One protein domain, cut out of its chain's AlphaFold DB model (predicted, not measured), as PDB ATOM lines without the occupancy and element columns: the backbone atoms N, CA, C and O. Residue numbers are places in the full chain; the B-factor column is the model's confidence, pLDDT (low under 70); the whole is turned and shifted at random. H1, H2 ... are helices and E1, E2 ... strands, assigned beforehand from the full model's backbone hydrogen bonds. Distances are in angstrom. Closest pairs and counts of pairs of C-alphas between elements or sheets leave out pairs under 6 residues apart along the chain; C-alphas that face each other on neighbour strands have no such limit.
ATOM      1  N   ILE A  69      -6.570  22.003  87.618       93.56
ATOM      2  CA  ILE A  69      -5.721  21.729  86.453       93.56
ATOM      3  C   ILE A  69      -5.878  22.829  85.399       93.56
ATOM      4  O   ILE A  69      -4.874  23.299  84.853       93.56
ATOM      5  N   SER A  70      -7.099  23.305  85.144       92.81
ATOM      6  CA  SER A  70      -7.327  24.449  84.248       92.81
ATOM      7  C   SER A  70      -6.640  25.729  84.752       92.81
ATOM      8  O   SER A  70      -5.998  26.446  83.976       92.81
ATOM      9  N   THR A  71      -6.681  25.969  86.067       94.75
ATOM     10  CA  THR A  71      -6.016  27.111  86.710       94.75
ATOM     11  C   THR A  71      -4.496  27.000  86.595       94.75
ATOM     12  O   THR A  71      -3.837  27.966  86.204       94.75
ATOM     13  N   LEU A  72      -3.934  25.815  86.859       94.94
ATOM     14  CA  LEU A  72      -2.506  25.539  86.689       94.94
ATOM     15  C   LEU A  72      -2.067  25.730  85.231       94.94
ATOM     16  O   LEU A  72      -1.065  26.392  84.972       94.94
ATOM     17  N   THR A  73      -2.844  25.224  84.273       95.81
ATOM     18  CA  THR A  73      -2.574  25.389  82.837       95.81
ATOM     19  C   THR A  73      -2.514  26.868  82.455       95.81
ATOM     20  O   THR A  73      -1.581  27.312  81.783       95.81
ATOM     21  N   ALA A  74      -3.487  27.661  82.914       96.12
ATOM     22  CA  ALA A  74      -3.516  29.098  82.668       96.12
ATOM     23  C   ALA A  74      -2.325  29.826  83.316       96.12
ATOM     24  O   ALA A  74      -1.783  30.757  82.716       96.12
ATOM     25  N   ALA A  75      -1.903  29.402  84.511       96.38
ATOM     26  CA  ALA A  75      -0.734  29.950  85.191       96.38
ATOM     27  C   ALA A  75       0.567  29.640  84.431       96.38
ATOM     28  O   ALA A  75       1.344  30.555  84.166       96.38
ATOM     29  N   LEU A  76       0.772  28.390  84.000       97.12
ATOM     30  CA  LEU A  76       1.963  27.972  83.250       97.12
ATOM     31  C   LEU A  76       2.095  28.712  81.913       97.12
ATOM     32  O   LEU A  76       3.183  29.166  81.569       97.12
ATOM     33  N   ARG A  77       0.987  28.920  81.188       96.00
ATOM     34  CA  ARG A  77       0.991  29.690  79.928       96.00
ATOM     35  C   ARG A  77       1.429  31.147  80.111       96.00
ATOM     36  O   ARG A  77       2.023  31.718  79.202       96.00
ATOM     37  N   LYS A  78       1.134  31.749  81.266       96.75
ATOM     38  CA  LYS A  78       1.486  33.145  81.589       96.75
ATOM     39  C   LYS A  78       2.862  33.283  82.239       96.75
ATOM     40  O   LYS A  78       3.416  34.377  82.242       96.75
ATOM     41  N   ALA A  79       3.389  32.206  82.815       97.38
ATOM     42  CA  ALA A  79       4.660  32.229  83.517       97.38
ATOM     43  C   ALA A  79       5.832  32.553  82.575       97.38
ATOM     44  O   ALA A  79       5.845  32.204  81.383       97.38
ATOM     45  N   ALA A  80       6.844  33.210  83.141       97.31
ATOM     46  CA  ALA A  80       8.107  33.437  82.461       97.31
ATOM     47  C   ALA A  80       8.791  32.097  82.154       97.31
ATOM     48  O   ALA A  80       8.679  31.128  82.904       97.31
ATOM     49  N   THR A  81       9.502  32.042  81.032       97.88
ATOM     50  CA  THR A  81      10.303  30.868  80.686       97.88
ATOM     51  C   THR A  81      11.590  30.880  81.509       97.88
ATOM     52  O   THR A  81      12.355  31.836  81.437       97.88
ATOM     53  N   VAL A  82      11.827  29.816  82.278       97.44
ATOM     54  CA  VAL A  82      13.026  29.633  83.118       97.44
ATOM     55  C   VAL A  82      14.067  28.713  82.477       97.44
ATOM     56  O   VAL A  82      15.176  28.579  82.982       97.44
ATOM     57  N   GLY A  83      13.723  28.073  81.359       96.31
ATOM     58  CA  GLY A  83      14.622  27.201  80.615       96.31
ATOM     59  C   GLY A  83      13.919  26.517  79.451       96.31
ATOM     60  O   GLY A  83      12.750  26.784  79.172       96.31
ATOM     61  N   TYR A  84      14.629  25.607  78.789       94.38
ATOM     62  CA  TYR A  84      14.095  24.824  77.680       94.38
ATOM     63  C   TYR A  84      14.444  23.350  77.848       94.38
ATOM     64  O   TYR A  84      15.571  23.008  78.202       94.38
ATOM     65  N   LEU A  85      13.477  22.487  77.557       90.75
ATOM     66  CA  LEU A  85      13.684  21.060  77.380       90.75
ATOM     67  C   LEU A  85      13.773  20.770  75.883       90.75
ATOM     68  O   LEU A  85      12.795  20.920  75.149       90.75
ATOM     69  N   TRP A  86      14.954  20.352  75.447       88.06
ATOM     70  CA  TRP A  86      15.202  19.930  74.076       88.06
ATOM     71  C   TRP A  86      15.037  18.420  73.965       88.06
ATOM     72  O   TRP A  86      15.651  17.655  74.705       88.06
ATOM     73  N   THR A  87      14.186  18.001  73.039       78.44
ATOM     74  CA  THR A  87      14.095  16.618  72.568       78.44
ATOM     75  C   THR A  87      14.832  16.515  71.229       78.44
ATOM     76  O   THR A  87      15.409  17.496  70.758       78.44
ATOM     77  N   ASN A  88      14.795  15.356  70.569       76.38
ATOM     78  CA  ASN A  88      15.330  15.186  69.206       76.38
ATOM     79  C   ASN A  88      14.484  15.913  68.131       76.38
ATOM     80  O   ASN A  88      14.424  15.483  66.982       76.38
ATOM     81  N   GLU A  89      13.780  16.976  68.509       72.31
ATOM     82  CA  GLU A  89      12.848  17.732  67.684       72.31
ATOM     83  C   GLU A  89      13.359  19.151  67.444       72.31
ATOM     84  O   GLU A  89      14.218  19.666  68.156       72.31
ATOM     85  N   VAL A  90      12.792  19.806  66.432       70.00
ATOM     86  CA  VAL A  90      13.217  21.147  66.004       70.00
ATOM     87  C   VAL A  90      12.789  22.237  66.998       70.00
ATOM     88  O   VAL A  90      13.414  23.292  67.058       70.00
ATOM     89  N   VAL A  91      11.736  22.004  67.793       82.94
ATOM     90  CA  VAL A  91      11.167  23.010  68.703       82.94
ATOM     91  C   VAL A  91      11.269  22.546  70.152       82.94
ATOM     92  O   VAL A  91      10.566  21.626  70.562       82.94
ATOM     93  N   GLY A  92      12.082  23.237  70.954       87.12
ATOM     94  CA  GLY A  92      12.189  22.989  72.391       87.12
ATOM     95  C   GLY A  92      10.901  23.304  73.165       87.12
ATOM     96  O   GLY A  92      10.103  24.173  72.796       87.12
ATOM     97  N   TYR A  93      10.692  22.608  74.277       92.44
ATOM     98  CA  TYR A  93       9.599  22.868  75.211       92.44
ATOM     99  C   TYR A  93      10.024  23.921  76.233       92.44
ATOM    100  O   TYR A  93      11.033  23.751  76.916       92.44
ATOM    101  N   SER A  94       9.261  25.007  76.357       95.31
ATOM    102  CA  SER A  94       9.527  26.037  77.364       95.31
ATOM    103  C   SER A  94       9.278  25.471  78.757       95.31
ATOM    104  O   SER A  94       8.181  24.998  79.045       95.31
ATOM    105  N   ILE A  95      10.270  25.562  79.636       97.69
ATOM    106  CA  ILE A  95      10.113  25.271  81.061       97.69
ATOM    107  C   ILE A  95       9.594  26.545  81.727       97.69
ATOM    108  O   ILE A  95      10.209  27.605  81.633       97.69
ATOM    109  N   LYS A  96       8.441  26.436  82.378       98.00
ATOM    110  CA  LYS A  96       7.684  27.526  83.012       98.00
ATOM    111  C   LYS A  96       7.751  27.503  84.532       98.00
ATOM    112  O   LYS A  96       7.484  28.504  85.186       98.00
ATOM    113  N   TYR A  97       8.104  26.352  85.084       97.75
ATOM    114  CA  TYR A  97       8.275  26.137  86.508       97.75
ATOM    115  C   TYR A  97       9.428  25.165  86.719       97.75
ATOM    116  O   TYR A  97       9.524  24.162  86.010       97.75
ATOM    117  N   ALA A  98      10.284  25.475  87.686       97.31
ATOM    118  CA  ALA A  98      11.356  24.608  88.135       97.31
ATOM    119  C   ALA A  98      11.442  24.691  89.660       97.31
ATOM    120  O   ALA A  98      11.464  25.786  90.224       97.31
ATOM    121  N   TYR A  99      11.487  23.542  90.320       96.31
ATOM    122  CA  TYR A  99      11.608  23.449  91.768       96.31
ATOM    123  C   TYR A  99      12.522  22.293  92.137       96.31
ATOM    124  O   TYR A  99      12.459  21.231  91.521       96.31
ATOM    125  N   ARG A 100      13.384  22.497  93.131       95.19
ATOM    126  CA  ARG A 100      14.339  21.496  93.604       95.19
ATOM    127  C   ARG A 100      14.186  21.338  95.108       95.19
ATOM    128  O   ARG A 100      14.252  22.327  95.832       95.19
ATOM    129  N   THR A 101      14.055  20.096  95.555       94.38
ATOM    130  CA  THR A 101      13.957  19.733  96.970       94.38
ATOM    131  C   THR A 101      14.992  18.656  97.284       94.38
ATOM    132  O   THR A 101      15.026  17.645  96.576       94.38
ATOM    133  N   PRO A 102      15.833  18.823  98.317       93.62
ATOM    134  CA  PRO A 102      16.687  17.737  98.788       93.62
ATOM    135  C   PRO A 102      15.831  16.611  99.381       93.62
ATOM    136  O   PRO A 102      14.803  16.868 100.009       93.62
ATOM    137  N   LEU A 103      16.253  15.366  99.184       89.81
ATOM    138  CA  LEU A 103      15.629  14.191  99.785       89.81
ATOM    139  C   LEU A 103      16.413  13.757 101.041       89.81
ATOM    140  O   LEU A 103      17.620  14.005 101.126       89.81
ATOM    141  N   PRO A 104      15.761  13.115 102.035       87.75
ATOM    142  CA  PRO A 104      16.414  12.716 103.290       87.75
ATOM    143  C   PRO A 104      17.613  11.770 103.127       87.75
ATOM    144  O   PRO A 104      18.477  11.712 103.995       87.75
ATOM    145  N   ASP A 105      17.676  11.034 102.020       87.81
ATOM    146  CA  ASP A 105      18.750  10.102 101.657       87.81
ATOM    147  C   ASP A 105      19.974  10.791 101.017       87.81
ATOM    148  O   ASP A 105      20.910  10.125 100.566       87.81
ATOM    149  N   GLY A 106      19.982  12.127 100.968       89.38
ATOM    150  CA  GLY A 106      21.000  12.919 100.280       89.38
ATOM    151  C   GLY A 106      20.803  12.981  98.764       89.38
ATOM    152  O   GLY A 106      21.648  13.550  98.071       89.38
ATOM    153  N   GLY A 107      19.716  12.400  98.250       93.94
ATOM    154  CA  GLY A 107      19.266  12.567  96.880       93.94
ATOM    155  C   GLY A 107      18.551  13.897  96.656       93.94
ATOM    156  O   GLY A 107      18.480  14.776  97.520       93.94
ATOM    157  N   GLU A 108      17.995  14.053  95.462       95.19
ATOM    158  CA  GLU A 108      17.316  15.275  95.051       95.19
ATOM    159  C   GLU A 108      16.074  14.970  94.223       95.19
ATOM    160  O   GLU A 108      16.056  14.087  93.365       95.19
ATOM    161  N   ARG A 109      15.038  15.772  94.448       95.81
ATOM    162  CA  ARG A 109      13.822  15.798  93.651       95.81
ATOM    163  C   ARG A 109      13.773  17.103  92.875       95.81
ATOM    164  O   ARG A 109      13.790  18.178  93.470       95.81
ATOM    165  N   ILE A 110      13.689  17.011  91.554       96.62
ATOM    166  CA  ILE A 110      13.547  18.155  90.654       96.62
ATOM    167  C   ILE A 110      12.194  18.055  89.960       96.62
ATOM    168  O   ILE A 110      11.862  17.034  89.366       96.62
ATOM    169  N   ILE A 111      11.418  19.126  90.024       97.50
ATOM    170  CA  ILE A 111      10.108  19.245  89.395       97.50
ATOM    171  C   ILE A 111      10.210  20.315  88.325       97.50
ATOM    172  O   ILE A 111      10.566  21.454  88.613       97.50
ATOM    173  N   LEU A 112       9.877  19.950  87.095       97.81
ATOM    174  CA  LEU A 112       9.823  20.847  85.951       97.81
ATOM    175  C   LEU A 112       8.397  20.852  85.407       97.81
ATOM    176  O   LEU A 112       7.763  19.802  85.334       97.81
ATOM    177  N   ALA A 113       7.889  22.004  84.987       97.81
ATOM    178  CA  ALA A 113       6.634  22.072  84.246       97.81
ATOM    179  C   ALA A 113       6.819  22.851  82.950       97.81
ATOM    180  O   ALA A 113       7.488  23.885  82.917       97.81
ATOM    181  N   THR A 114       6.195  22.352  81.894       96.75
ATOM    182  CA  THR A 114       6.148  22.982  80.572       96.75
ATOM    183  C   THR A 114       4.796  23.657  80.345       96.75
ATOM    184  O   THR A 114       3.861  23.432  81.104       96.75
ATOM    185  N   ASP A 115       4.665  24.490  79.317       95.12
ATOM    186  CA  ASP A 115       3.373  25.042  78.864       95.12
ATOM    187  C   ASP A 115       2.691  24.206  77.773       95.12
ATOM    188  O   ASP A 115       1.566  24.520  77.378       95.12
ATOM    189  N   ARG A 116       3.371  23.167  77.278       92.81
ATOM    190  CA  ARG A 116       2.915  22.292  76.197       92.81
ATOM    191  C   ARG A 116       3.126  20.835  76.566       92.81
ATOM    192  O   ARG A 116       4.143  20.482  77.155       92.81
ATOM    193  N   ARG A 117       2.197  19.976  76.162       91.50
ATOM    194  CA  ARG A 117       2.316  18.532  76.357       91.50
ATOM    195  C   ARG A 117       3.487  17.949  75.552       91.50
ATOM    196  O   ARG A 117       3.586  18.182  74.346       91.50
ATOM    197  N   LEU A 118       4.342  17.153  76.195       87.81
ATOM    198  CA  LEU A 118       5.401  16.406  75.506       87.81
ATOM    199  C   LEU A 118       4.810  15.429  74.483       87.81
ATOM    200  O   LEU A 118       3.841  14.728  74.772       87.81
ATOM    201  N   GLY A 119       5.398  15.392  73.286       80.94
ATOM    202  CA  GLY A 119       4.921  14.571  72.171       80.94
ATOM    203  C   GLY A 119       3.690  15.121  71.446       80.94
ATOM    204  O   GLY A 119       3.226  14.512  70.484       80.94
ATOM    205  N   ALA A 120       3.134  16.262  71.872       71.44
ATOM    206  CA  ALA A 120       2.053  16.897  71.131       71.44
ATOM    207  C   ALA A 120       2.575  17.449  69.796       71.44
ATOM    208  O   ALA A 120       3.410  18.353  69.771       71.44
ATOM    209  N   GLY A 121       2.043  16.922  68.690       57.91
ATOM    210  CA  GLY A 121       2.312  17.423  67.342       57.91
ATOM    211  C   GLY A 121       3.530  16.821  66.640       57.91
ATOM    212  O   GLY A 121       3.929  17.358  65.609       57.91
ATOM    213  N   THR A 122       4.111  15.722  67.141       57.12
ATOM    214  CA  THR A 122       5.311  15.120  66.540       57.12
ATOM    215  C   THR A 122       5.184  13.622  66.263       57.12
ATOM    216  O   THR A 122       4.617  12.853  67.033       57.12
ATOM    217  N   ALA A 123       5.720  13.189  65.116       54.81
ATOM    218  CA  ALA A 123       5.734  11.782  64.701       54.81
ATOM    219  C   ALA A 123       6.884  10.975  65.337       54.81
ATOM    220  O   ALA A 123       6.863   9.743  65.321       54.81
ATOM    221  N   GLY A 124       7.904  11.667  65.862       54.66
ATOM    222  CA  GLY A 124       9.160  11.069  66.319       54.66
ATOM    223  C   GLY A 124       9.165  10.611  67.777       54.66
ATOM    224  O   GLY A 124       9.964   9.746  68.129       54.66
ATOM    225  N   TRP A 125       8.275  11.144  68.620       61.50
ATOM    226  CA  TRP A 125       8.198  10.778  70.031       61.50
ATOM    227  C   TRP A 125       6.934   9.960  70.308       61.50
ATOM    228  O   TRP A 125       5.824  10.484  70.355       61.50
ATOM    229  N   LYS A 126       7.097   8.643  70.481       59.72
ATOM    230  CA  LYS A 126       6.004   7.764  70.914       59.72
ATOM    231  C   LYS A 126       6.016   7.671  72.431       59.72
ATOM    232  O   LYS A 126       7.032   7.313  73.020       59.72
ATOM    233  N   GLN A 127       4.872   7.961  73.044       60.41
ATOM    234  CA  GLN A 127       4.666   7.793  74.475       60.41
ATOM    235  C   GLN A 127       5.028   6.357  74.886       60.41
ATOM    236  O   GLN A 127       4.320   5.411  74.557       60.41
ATOM    237  N   VAL A 128       6.141   6.205  75.608       60.94
ATOM    238  CA  VAL A 128       6.603   4.912  76.158       60.94
ATOM    239  C   VAL A 128       5.791   4.524  77.405       60.94
ATOM    240  O   VAL A 128       5.866   3.402  77.895       60.94
ATOM    241  N   ALA A 129       4.990   5.453  77.932       61.53
ATOM    242  CA  ALA A 129       4.209   5.243  79.137       61.53
ATOM    243  C   ALA A 129       2.980   4.362  78.864       61.53
ATOM    244  O   ALA A 129       2.028   4.779  78.202       61.53
ATOM    245  N   THR A 130       2.999   3.153  79.423       65.38
ATOM    246  CA  THR A 130       1.848   2.254  79.514       65.38
ATOM    247  C   THR A 130       0.844   2.819  80.523       65.38
ATOM    248  O   THR A 130       1.165   2.945  81.704       65.38
ATOM    249  N   GLY A 131      -0.357   3.189  80.078       71.94
ATOM    250  CA  GLY A 131      -1.423   3.708  80.942       71.94
ATOM    251  C   GLY A 131      -2.390   4.630  80.202       71.94
ATOM    252  O   GLY A 131      -2.130   5.019  79.064       71.94
ATOM    253  N   THR A 132      -3.503   4.984  80.849       82.56
ATOM    254  CA  THR A 132      -4.466   5.951  80.304       82.56
ATOM    255  C   THR A 132      -3.798   7.323  80.184       82.56
ATOM    256  O   THR A 132      -3.331   7.846  81.200       82.56
ATOM    257  N   PRO A 133      -3.726   7.917  78.979       85.50
ATOM    258  CA  PRO A 133      -3.168   9.248  78.815       85.50
ATOM    259  C   PRO A 133      -3.972  10.288  79.594       85.50
ATOM    260  O   PRO A 133      -5.201  10.249  79.617       85.50
ATOM    261  N   THR A 134      -3.275  11.239  80.202       89.75
ATOM    262  CA  THR A 134      -3.896  12.468  80.702       89.75
ATOM    263  C   THR A 134      -4.272  13.381  79.536       89.75
ATOM    264  O   THR A 134      -3.623  13.375  78.489       89.75
ATOM    265  N   ASP A 135      -5.282  14.214  79.745       90.50
ATOM    266  CA  ASP A 135      -5.751  15.260  78.832       90.50
ATOM    267  C   ASP A 135      -5.064  16.616  79.085       90.50
ATOM    268  O   ASP A 135      -5.519  17.663  78.632       90.50
ATOM    269  N   TYR A 136      -3.948  16.614  79.819       94.06
ATOM    270  CA  TYR A 136      -3.234  17.837  80.156       94.06
ATOM    271  C   TYR A 136      -2.559  18.443  78.928       94.06
ATOM    272  O   TYR A 136      -1.762  17.790  78.250       94.06
ATOM    273  N   GLU A 137      -2.807  19.736  78.737       94.06
ATOM    274  CA  GLU A 137      -2.176  20.592  77.726       94.06
ATOM    275  C   GLU A 137      -0.721  20.958  78.067       94.06
ATOM    276  O   GLU A 137      -0.023  21.569  77.263       94.06
ATOM    277  N   PHE A 138      -0.257  20.588  79.258       95.56
ATOM    278  CA  PHE A 138       1.098  20.794  79.752       95.56
ATOM    279  C   PHE A 138       1.749  19.456  80.121       95.56
ATOM    280  O   PHE A 138       1.126  18.393  80.088       95.56
ATOM    281  N   THR A 139       3.022  19.481  80.504       95.12
ATOM    282  CA  THR A 139       3.684  18.317  81.100       95.12
ATOM    283  C   THR A 139       4.459  18.710  82.346       95.12
ATOM    284  O   THR A 139       5.337  19.572  82.283       95.12
ATOM    285  N   LEU A 140       4.122  18.062  83.466       97.38
ATOM    286  CA  LEU A 140       4.940  18.026  84.673       97.38
ATOM    287  C   LEU A 140       5.937  16.876  84.542       97.38
ATOM    288  O   LEU A 140       5.545  15.763  84.199       97.38
ATOM    289  N   ILE A 141       7.202  17.142  84.830       96.44
ATOM    290  CA  ILE A 141       8.285  16.166  84.855       96.44
ATOM    291  C   ILE A 141       8.834  16.169  86.272       96.44
ATOM    292  O   ILE A 141       9.276  17.201  86.771       96.44
ATOM    293  N   GLU A 142       8.805  15.014  86.916       97.06
ATOM    294  CA  GLU A 142       9.414  14.807  88.219       97.06
ATOM    295  C   GLU A 142      10.630  13.901  88.037       97.06
ATOM    296  O   GLU A 142      10.508  12.761  87.591       97.06
ATOM    297  N   ILE A 143      11.803  14.436  88.351       96.81
ATOM    298  CA  ILE A 143      13.088  13.748  88.313       96.81
ATOM    299  C   ILE A 143      13.495  13.462  89.751       96.81
ATOM    300  O   ILE A 143      13.519  14.368  90.585       96.81
ATOM    301  N   ARG A 144      13.842  12.209  90.036       95.50
ATOM    302  CA  ARG A 144      14.435  11.809  91.312       95.50
ATOM    303  C   ARG A 144      15.834  11.278  91.061       95.50
ATOM    304  O   ARG A 144      16.012  10.384  90.235       95.50
ATOM    305  N   MET A 145      16.803  11.849  91.763       95.69
ATOM    306  CA  MET A 145      18.210  11.470  91.710       95.69
ATOM    307  C   MET A 145      18.677  11.016  93.086       95.69
ATOM    308  O   MET A 145      18.233  11.547  94.103       95.69
ATOM    309  N   ASP A 146      19.589  10.056  93.104       94.56
ATOM    310  CA  ASP A 146      20.287   9.612  94.300       94.56
ATOM    311  C   ASP A 146      21.419  10.582  94.695       94.56
ATOM    312  O   ASP A 146      21.727  11.558  94.002       94.56
ATOM    313  N   SER A 147      22.081  10.293  95.815       94.06
ATOM    314  CA  SER A 147      23.217  11.076  96.321       94.06
ATOM    315  C   SER A 147      24.454  11.060  95.412       94.06
ATOM    316  O   SER A 147      25.357  11.881  95.580       94.06
ATOM    317  N   LYS A 148      24.506  10.161  94.423       93.19
ATOM    318  CA  LYS A 148      25.558  10.096  93.398       93.19
ATOM    319  C   LYS A 148      25.197  10.916  92.155       93.19
ATOM    320  O   LYS A 148      26.003  10.993  91.230       93.19
ATOM    321  N   GLY A 149      24.018  11.541  92.136       92.50
ATOM    322  CA  GLY A 149      23.517  12.320  91.009       92.50
ATOM    323  C   GLY A 149      23.008  11.460  89.855       92.50
ATOM    324  O   GLY A 149      22.946  11.961  88.735       92.50
ATOM    325  N   LEU A 150      22.678  10.187  90.097       95.62
ATOM    326  CA  LEU A 150      22.062   9.291  89.120       95.62
ATOM    327  C   LEU A 150      20.567   9.177  89.389       95.62
ATOM    328  O   LEU A 150      20.146   9.077  90.539       95.62
ATOM    329  N   GLY A 151      19.747   9.162  88.343       94.31
ATOM    330  CA  GLY A 151      18.307   9.134  88.548       94.31
ATOM    331  C   GLY A 151      17.461   8.749  87.353       94.31
ATOM    332  O   GLY A 151      17.939   8.396  86.270       94.31
ATOM    333  N   GLU A 152      16.163   8.873  87.580       95.00
ATOM    334  CA  GLU A 152      15.119   8.688  86.586       95.00
ATOM    335  C   GLU A 152      14.124   9.846  86.636       95.00
ATOM    336  O   GLU A 152      13.920  10.482  87.672       95.00
ATOM    337  N   GLY A 153      13.505  10.122  85.491       94.00
ATOM    338  CA  GLY A 153      12.459  11.121  85.348       94.00
ATOM    339  C   GLY A 153      11.169  10.511  84.832       94.00
ATOM    340  O   GLY A 153      11.149   9.733  83.872       94.00
ATOM    341  N   LYS A 154      10.076  10.906  85.469       94.62
ATOM    342  CA  LYS A 154       8.707  10.513  85.140       94.62
ATOM    343  C   LYS A 154       7.912  11.753  84.773       94.62
ATOM    344  O   LYS A 154       8.302  12.864  85.124       94.62
ATOM    345  N   ALA A 155       6.802  11.577  84.067       94.31
ATOM    346  CA  ALA A 155       5.999  12.706  83.621       94.31
ATOM    347  C   ALA A 155       4.496  12.471  83.747       94.31
ATOM    348  O   ALA A 155       4.022  11.334  83.741       94.31
ATOM    349  N   SER A 156       3.742  13.570  83.769       94.12
ATOM    350  CA  SER A 156       2.279  13.600  83.866       94.12
ATOM    351  C   SER A 156       1.570  13.175  82.577       94.12
ATOM    352  O   SER A 156       0.523  13.722  82.239       94.12
ATOM    353  N   LEU A 157       2.151  12.254  81.808       91.50
ATOM    354  CA  LEU A 157       1.592  11.777  80.543       91.50
ATOM    355  C   LEU A 157       0.537  10.698  80.762       91.50
ATOM    356  O   LEU A 157      -0.456  10.678  80.041       91.50
ATOM    357  N   THR A 158       0.740   9.855  81.774       90.31
ATOM    358  CA  THR A 158      -0.202   8.819  82.239       90.31
ATOM    359  C   THR A 158      -0.452   8.880  83.746       90.31
ATOM    360  O   THR A 158      -1.107   8.002  84.299       90.31
ATOM    361  N   SER A 159       0.081   9.900  84.422       92.38
ATOM    362  CA  SER A 159      -0.094  10.124  85.856       92.38
ATOM    363  C   SER A 159      -0.650  11.521  86.109       92.38
ATOM    364  O   SER A 159      -0.313  12.478  85.403       92.38
ATOM    365  N   LYS A 160      -1.534  11.625  87.104       94.38
ATOM    366  CA  LYS A 160      -2.169  12.882  87.501       94.38
ATOM    367  C   LYS A 160      -1.178  13.771  88.240       94.38
ATOM    368  O   LYS A 160      -0.269  13.287  88.909       94.38
ATOM    369  N   VAL A 161      -1.389  15.078  88.149       96.06
ATOM    370  CA  VAL A 161      -0.656  16.041  88.975       96.06
ATOM    371  C   VAL A 161      -1.415  16.268  90.274       96.06
ATOM    372  O   VAL A 161      -2.623  16.501  90.255       96.06
ATOM    373  N   ILE A 162      -0.699  16.218  91.393       95.25
ATOM    374  CA  ILE A 162      -1.226  16.502  92.730       95.25
ATOM    375  C   ILE A 162      -0.388  17.586  93.407       95.25
ATOM    376  O   ILE A 162       0.748  17.860  93.008       95.25
ATOM    377  N   LEU A 163      -0.954  18.198  94.446       93.56
ATOM    378  CA  LEU A 163      -0.206  19.050  95.360       93.56
ATOM    379  C   LEU A 163       0.368  18.188  96.486       93.56
ATOM    380  O   LEU A 163      -0.370  17.566  97.249       93.56
ATOM    381  N   ASP A 164       1.687  18.183  96.599       92.00
ATOM    382  CA  ASP A 164       2.394  17.660  97.754       92.00
ATOM    383  C   ASP A 164       2.245  18.656  98.908       92.00
ATOM    384  O   ASP A 164       2.856  19.728  98.925       92.00
ATOM    385  N   ASN A 165       1.372  18.332  99.861       91.12
ATOM    386  CA  ASN A 165       1.082  19.206 100.994       91.12
ATOM    387  C   ASN A 165       2.224  19.276 102.010       91.12
ATOM    388  O   ASN A 165       2.261  20.238 102.780       91.12
ATOM    389  N   GLU A 166       3.120  18.291 102.025       88.06
ATOM    390  CA  GLU A 166       4.280  18.262 102.911       88.06
ATOM    391  C   GLU A 166       5.395  19.125 102.318       88.06
ATOM    392  O   GLU A 166       5.849  20.077 102.951       88.06
ATOM    393  N   ALA A 167       5.743  18.886 101.051       87.19
ATOM    394  CA  ALA A 167       6.787  19.633 100.351       87.19
ATOM    395  C   ALA A 167       6.311  20.971  99.742       87.19
ATOM    396  O   ALA A 167       7.117  21.698  99.160       87.19
ATOM    397  N   LYS A 168       5.014  21.295  99.856       91.62
ATOM    398  CA  LYS A 168       4.359  22.504  99.311       91.62
ATOM    399  C   LYS A 168       4.672  22.741  97.830       91.62
ATOM    400  O   LYS A 168       4.922  23.867  97.403       91.62
ATOM    401  N   THR A 169       4.655  21.673  97.041       94.12
ATOM    402  CA  THR A 169       5.029  21.700  95.621       94.12
ATOM    403  C   THR A 169       4.199  20.713  94.799       94.12
ATOM    404  O   THR A 169       3.368  19.990  95.340       94.12
ATOM    405  N   LEU A 170       4.377  20.699  93.480       95.50
ATOM    406  CA  LEU A 170       3.682  19.775  92.584       95.50
ATOM    407  C   LEU A 170       4.315  18.380  92.622       95.50
ATOM    408  O   LEU A 170       5.519  18.229  92.811       95.50
ATOM    409  N   ALA A 171       3.506  17.353  92.399       96.00
ATOM    410  CA  ALA A 171       3.953  15.968  92.360       96.00
ATOM    411  C   ALA A 171       3.189  15.162  91.316       96.00
ATOM    412  O   ALA A 171       2.072  15.521  90.934       96.00
ATOM    413  N   LEU A 172       3.773  14.040  90.903       96.06
ATOM    414  CA  LEU A 172       3.030  12.997  90.204       96.06
ATOM    415  C   LEU A 172       2.332  12.078  91.205       96.06
ATOM    416  O   LEU A 172       2.953  11.568  92.142       96.06
ATOM    417  N   ASP A 173       1.047  11.834  90.966       94.19
ATOM    418  CA  ASP A 173       0.290  10.822  91.688       94.19
ATOM    419  C   ASP A 173       0.887   9.433  91.439       94.19
ATOM    420  O   ASP A 173       1.293   9.099  90.320       94.19
ATOM    421  N   ASN A 174       0.960   8.622  92.493       90.94
ATOM    422  CA  ASN A 174       1.542   7.282  92.464       90.94
ATOM    423  C   ASN A 174       2.856   7.204  91.647       90.94
ATOM    424  O   ASN A 174       3.005   6.393  90.724       90.94
ATOM    425  N   TYR A 175       3.820   8.079  91.970       90.75
ATOM    426  CA  TYR A 175       5.106   8.172  91.264       90.75
ATOM    427  C   TYR A 175       5.782   6.804  91.087       90.75
ATOM    428  O   TYR A 175       6.330   6.518  90.025       90.75
ATOM    429  N   ALA A 176       5.724   5.932  92.101       90.19
ATOM    430  CA  ALA A 176       6.343   4.607  92.063       90.19
ATOM    431  C   ALA A 176       5.813   3.735  90.908       90.19
ATOM    432  O   ALA A 176       6.611   3.104  90.220       90.19
ATOM    433  N   ALA A 177       4.503   3.762  90.643       88.62
ATOM    434  CA  ALA A 177       3.881   2.992  89.563       88.62
ATOM    435  C   ALA A 177       3.942   3.684  88.192       88.62
ATOM    436  O   ALA A 177       3.631   3.069  87.172       88.62
ATOM    437  N   THR A 178       4.323   4.963  88.146       88.31
ATOM    438  CA  THR A 178       4.431   5.699  86.885       88.31
ATOM    439  C   THR A 178       5.663   5.209  86.103       88.31
ATOM    440  O   THR A 178       6.737   5.066  86.696       88.31
ATOM    441  N   PRO A 179       5.565   4.944  84.788       88.50
ATOM    442  CA  PRO A 179       6.725   4.563  83.983       88.50
ATOM    443  C   PRO A 179       7.769   5.685  83.885       88.50
ATOM    444  O   PRO A 179       7.422   6.854  83.696       88.50
ATOM    445  N   ALA A 180       9.053   5.329  83.967       91.00
ATOM    446  CA  ALA A 180      10.154   6.251  83.695       91.00
ATOM    447  C   ALA A 180      10.268   6.543  82.194       91.00
ATOM    448  O   ALA A 180      10.359   5.623  81.380       91.00
ATOM    449  N   ILE A 181      10.282   7.831  81.840       88.06
ATOM    450  CA  ILE A 181      10.461   8.300  80.457       88.06
ATOM    451  C   ILE A 181      11.838   8.928  80.225       88.06
ATOM    452  O   ILE A 181      12.293   9.001  79.088       88.06
ATOM    453  N   LEU A 182      12.509   9.354  81.297       89.88
ATOM    454  CA  LEU A 182      13.902   9.776  81.293       89.88
ATOM    455  C   LEU A 182      14.684   8.750  82.107       89.88
ATOM    456  O   LEU A 182      14.456   8.596  83.304       89.88
ATOM    457  N   GLN A 183      15.583   8.034  81.448       90.94
ATOM    458  CA  GLN A 183      16.440   7.034  82.079       90.94
ATOM    459  C   GLN A 183      17.876   7.539  82.103       90.94
ATOM    460  O   GLN A 183      18.279   8.291  81.217       90.94
ATOM    461  N   ASN A 184      18.656   7.079  83.082       92.06
ATOM    462  CA  ASN A 184      20.066   7.442  83.228       92.06
ATOM    463  C   ASN A 184      20.277   8.960  83.329       92.06
ATOM    464  O   ASN A 184      21.206   9.499  82.724       92.06
ATOM    465  N   VAL A 185      19.409   9.650  84.074       92.44
ATOM    466  CA  VAL A 185      19.582  11.079  84.347       92.44
ATOM    467  C   VAL A 185      20.858  11.257  85.163       92.44
ATOM    468  O   VAL A 185      21.113  10.480  86.085       92.44
ATOM    469  N   LYS A 186      21.663  12.258  84.797       92.00
ATOM    470  CA  LYS A 186      22.921  12.599  85.464       92.00
ATOM    471  C   LYS A 186      22.983  14.097  85.721       92.00
ATOM    472  O   LYS A 186      22.509  14.868  84.885       92.00
ATOM    473  N   ARG A 187      23.563  14.471  86.859       86.69
ATOM    474  CA  ARG A 187      23.901  15.860  87.183       86.69
ATOM    475  C   ARG A 187      25.152  16.331  86.449       86.69
ATOM    476  O   ARG A 187      26.077  15.504  86.282       86.69
TER     477      ARG A 187
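AT A GLANCE: This is residues 69 to 187 of the 187 residues of an uncharacterized protein of Acidobacteria bacterium (UniProt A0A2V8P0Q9). What shape does the backbone make? Six antiparallel strands, E1 E2 E3 E4 E5 E8 in that order, form one sheet curled like part of a barrel, and the small hairpin E6 and E7 covers the outer side of the curl at E3 and E4. H1 packs with residues 73 to 78 on E2 and E3, and the long unnamed loop 115 to 139 lies toward the end of the longest axis away from the turn between E2 and E3. What is the make-up? The printed part has 119 residues, with one named helix followed by eight named strands; it is mostly strand, with under half of the residues in named elements. How large is it? It is compact, with a radius of gyration of the C-alphas of 13.8 A and spans of 39 by 29 by 28 A.

HOW THE PARTS SIT: How is the large sheet, E1 (83 to 85), E2 (93 to 102), E3 (108 to 114), E4 (140 to 145), E5 (150 to 155) and E8 (180 to 186), joined? E1 to E5 form a meander, each strand the antiparallel neighbour of the one before, with N 85 and O 93 at 2.8 A, N 99 and O 111 at 2.8 A, N 110 and O 143 at 2.8 A, and N 142 and O 154 at 2.8 A. E8 is an edge strand antiparallel to E5, with N 153 and O 182 at 2.8 A. Where do E6 (161 to 164) and E7 (169 to 172) lie? They are an antiparallel hairpin, with N 162 and O 171 at 2.9 A. The closest C-alphas of E4 and E7, those of Glu 142 and Leu 172, are 6.9 A apart. Where is H1 (69 to 78)? It is on the large sheet at a height of 9.9 A, and the closest C-alphas of H1 and E2, those of Leu 76 and Lys 96, are 5.7 A apart. In H1 every O i to N i+4 pair is within hydrogen-bond range.

IN THESE COORDINATES: Which strand is longest? E2 spans 25.1 A and bends by 66 degrees at residue 96; E3 spans 19.8 A, E5 17.3 A, E4 16.4 A and E8 14.4 A. Where are the anchors? H1, 14.4 A long, begins at C-alpha 69, (-5.721, 21.729, 86.453), and E8 ends at C-alpha 186, (22.921, 12.599, 85.464). How long are the others? E1 spans 7.0 A, E6 9.4 A and E7 10.4 A.

THE WHOLE: How far does it reach? The two C-alphas farthest apart, those of Pro 104 and Ala 123, are 40.1 A apart. Is the printed part whole? It has no cut, and E3 to E4 is the long link, with 25 residues. Where is confidence low? Residues 121 to 130 are under 70, and the mean pLDDT of the printed part is 89.3.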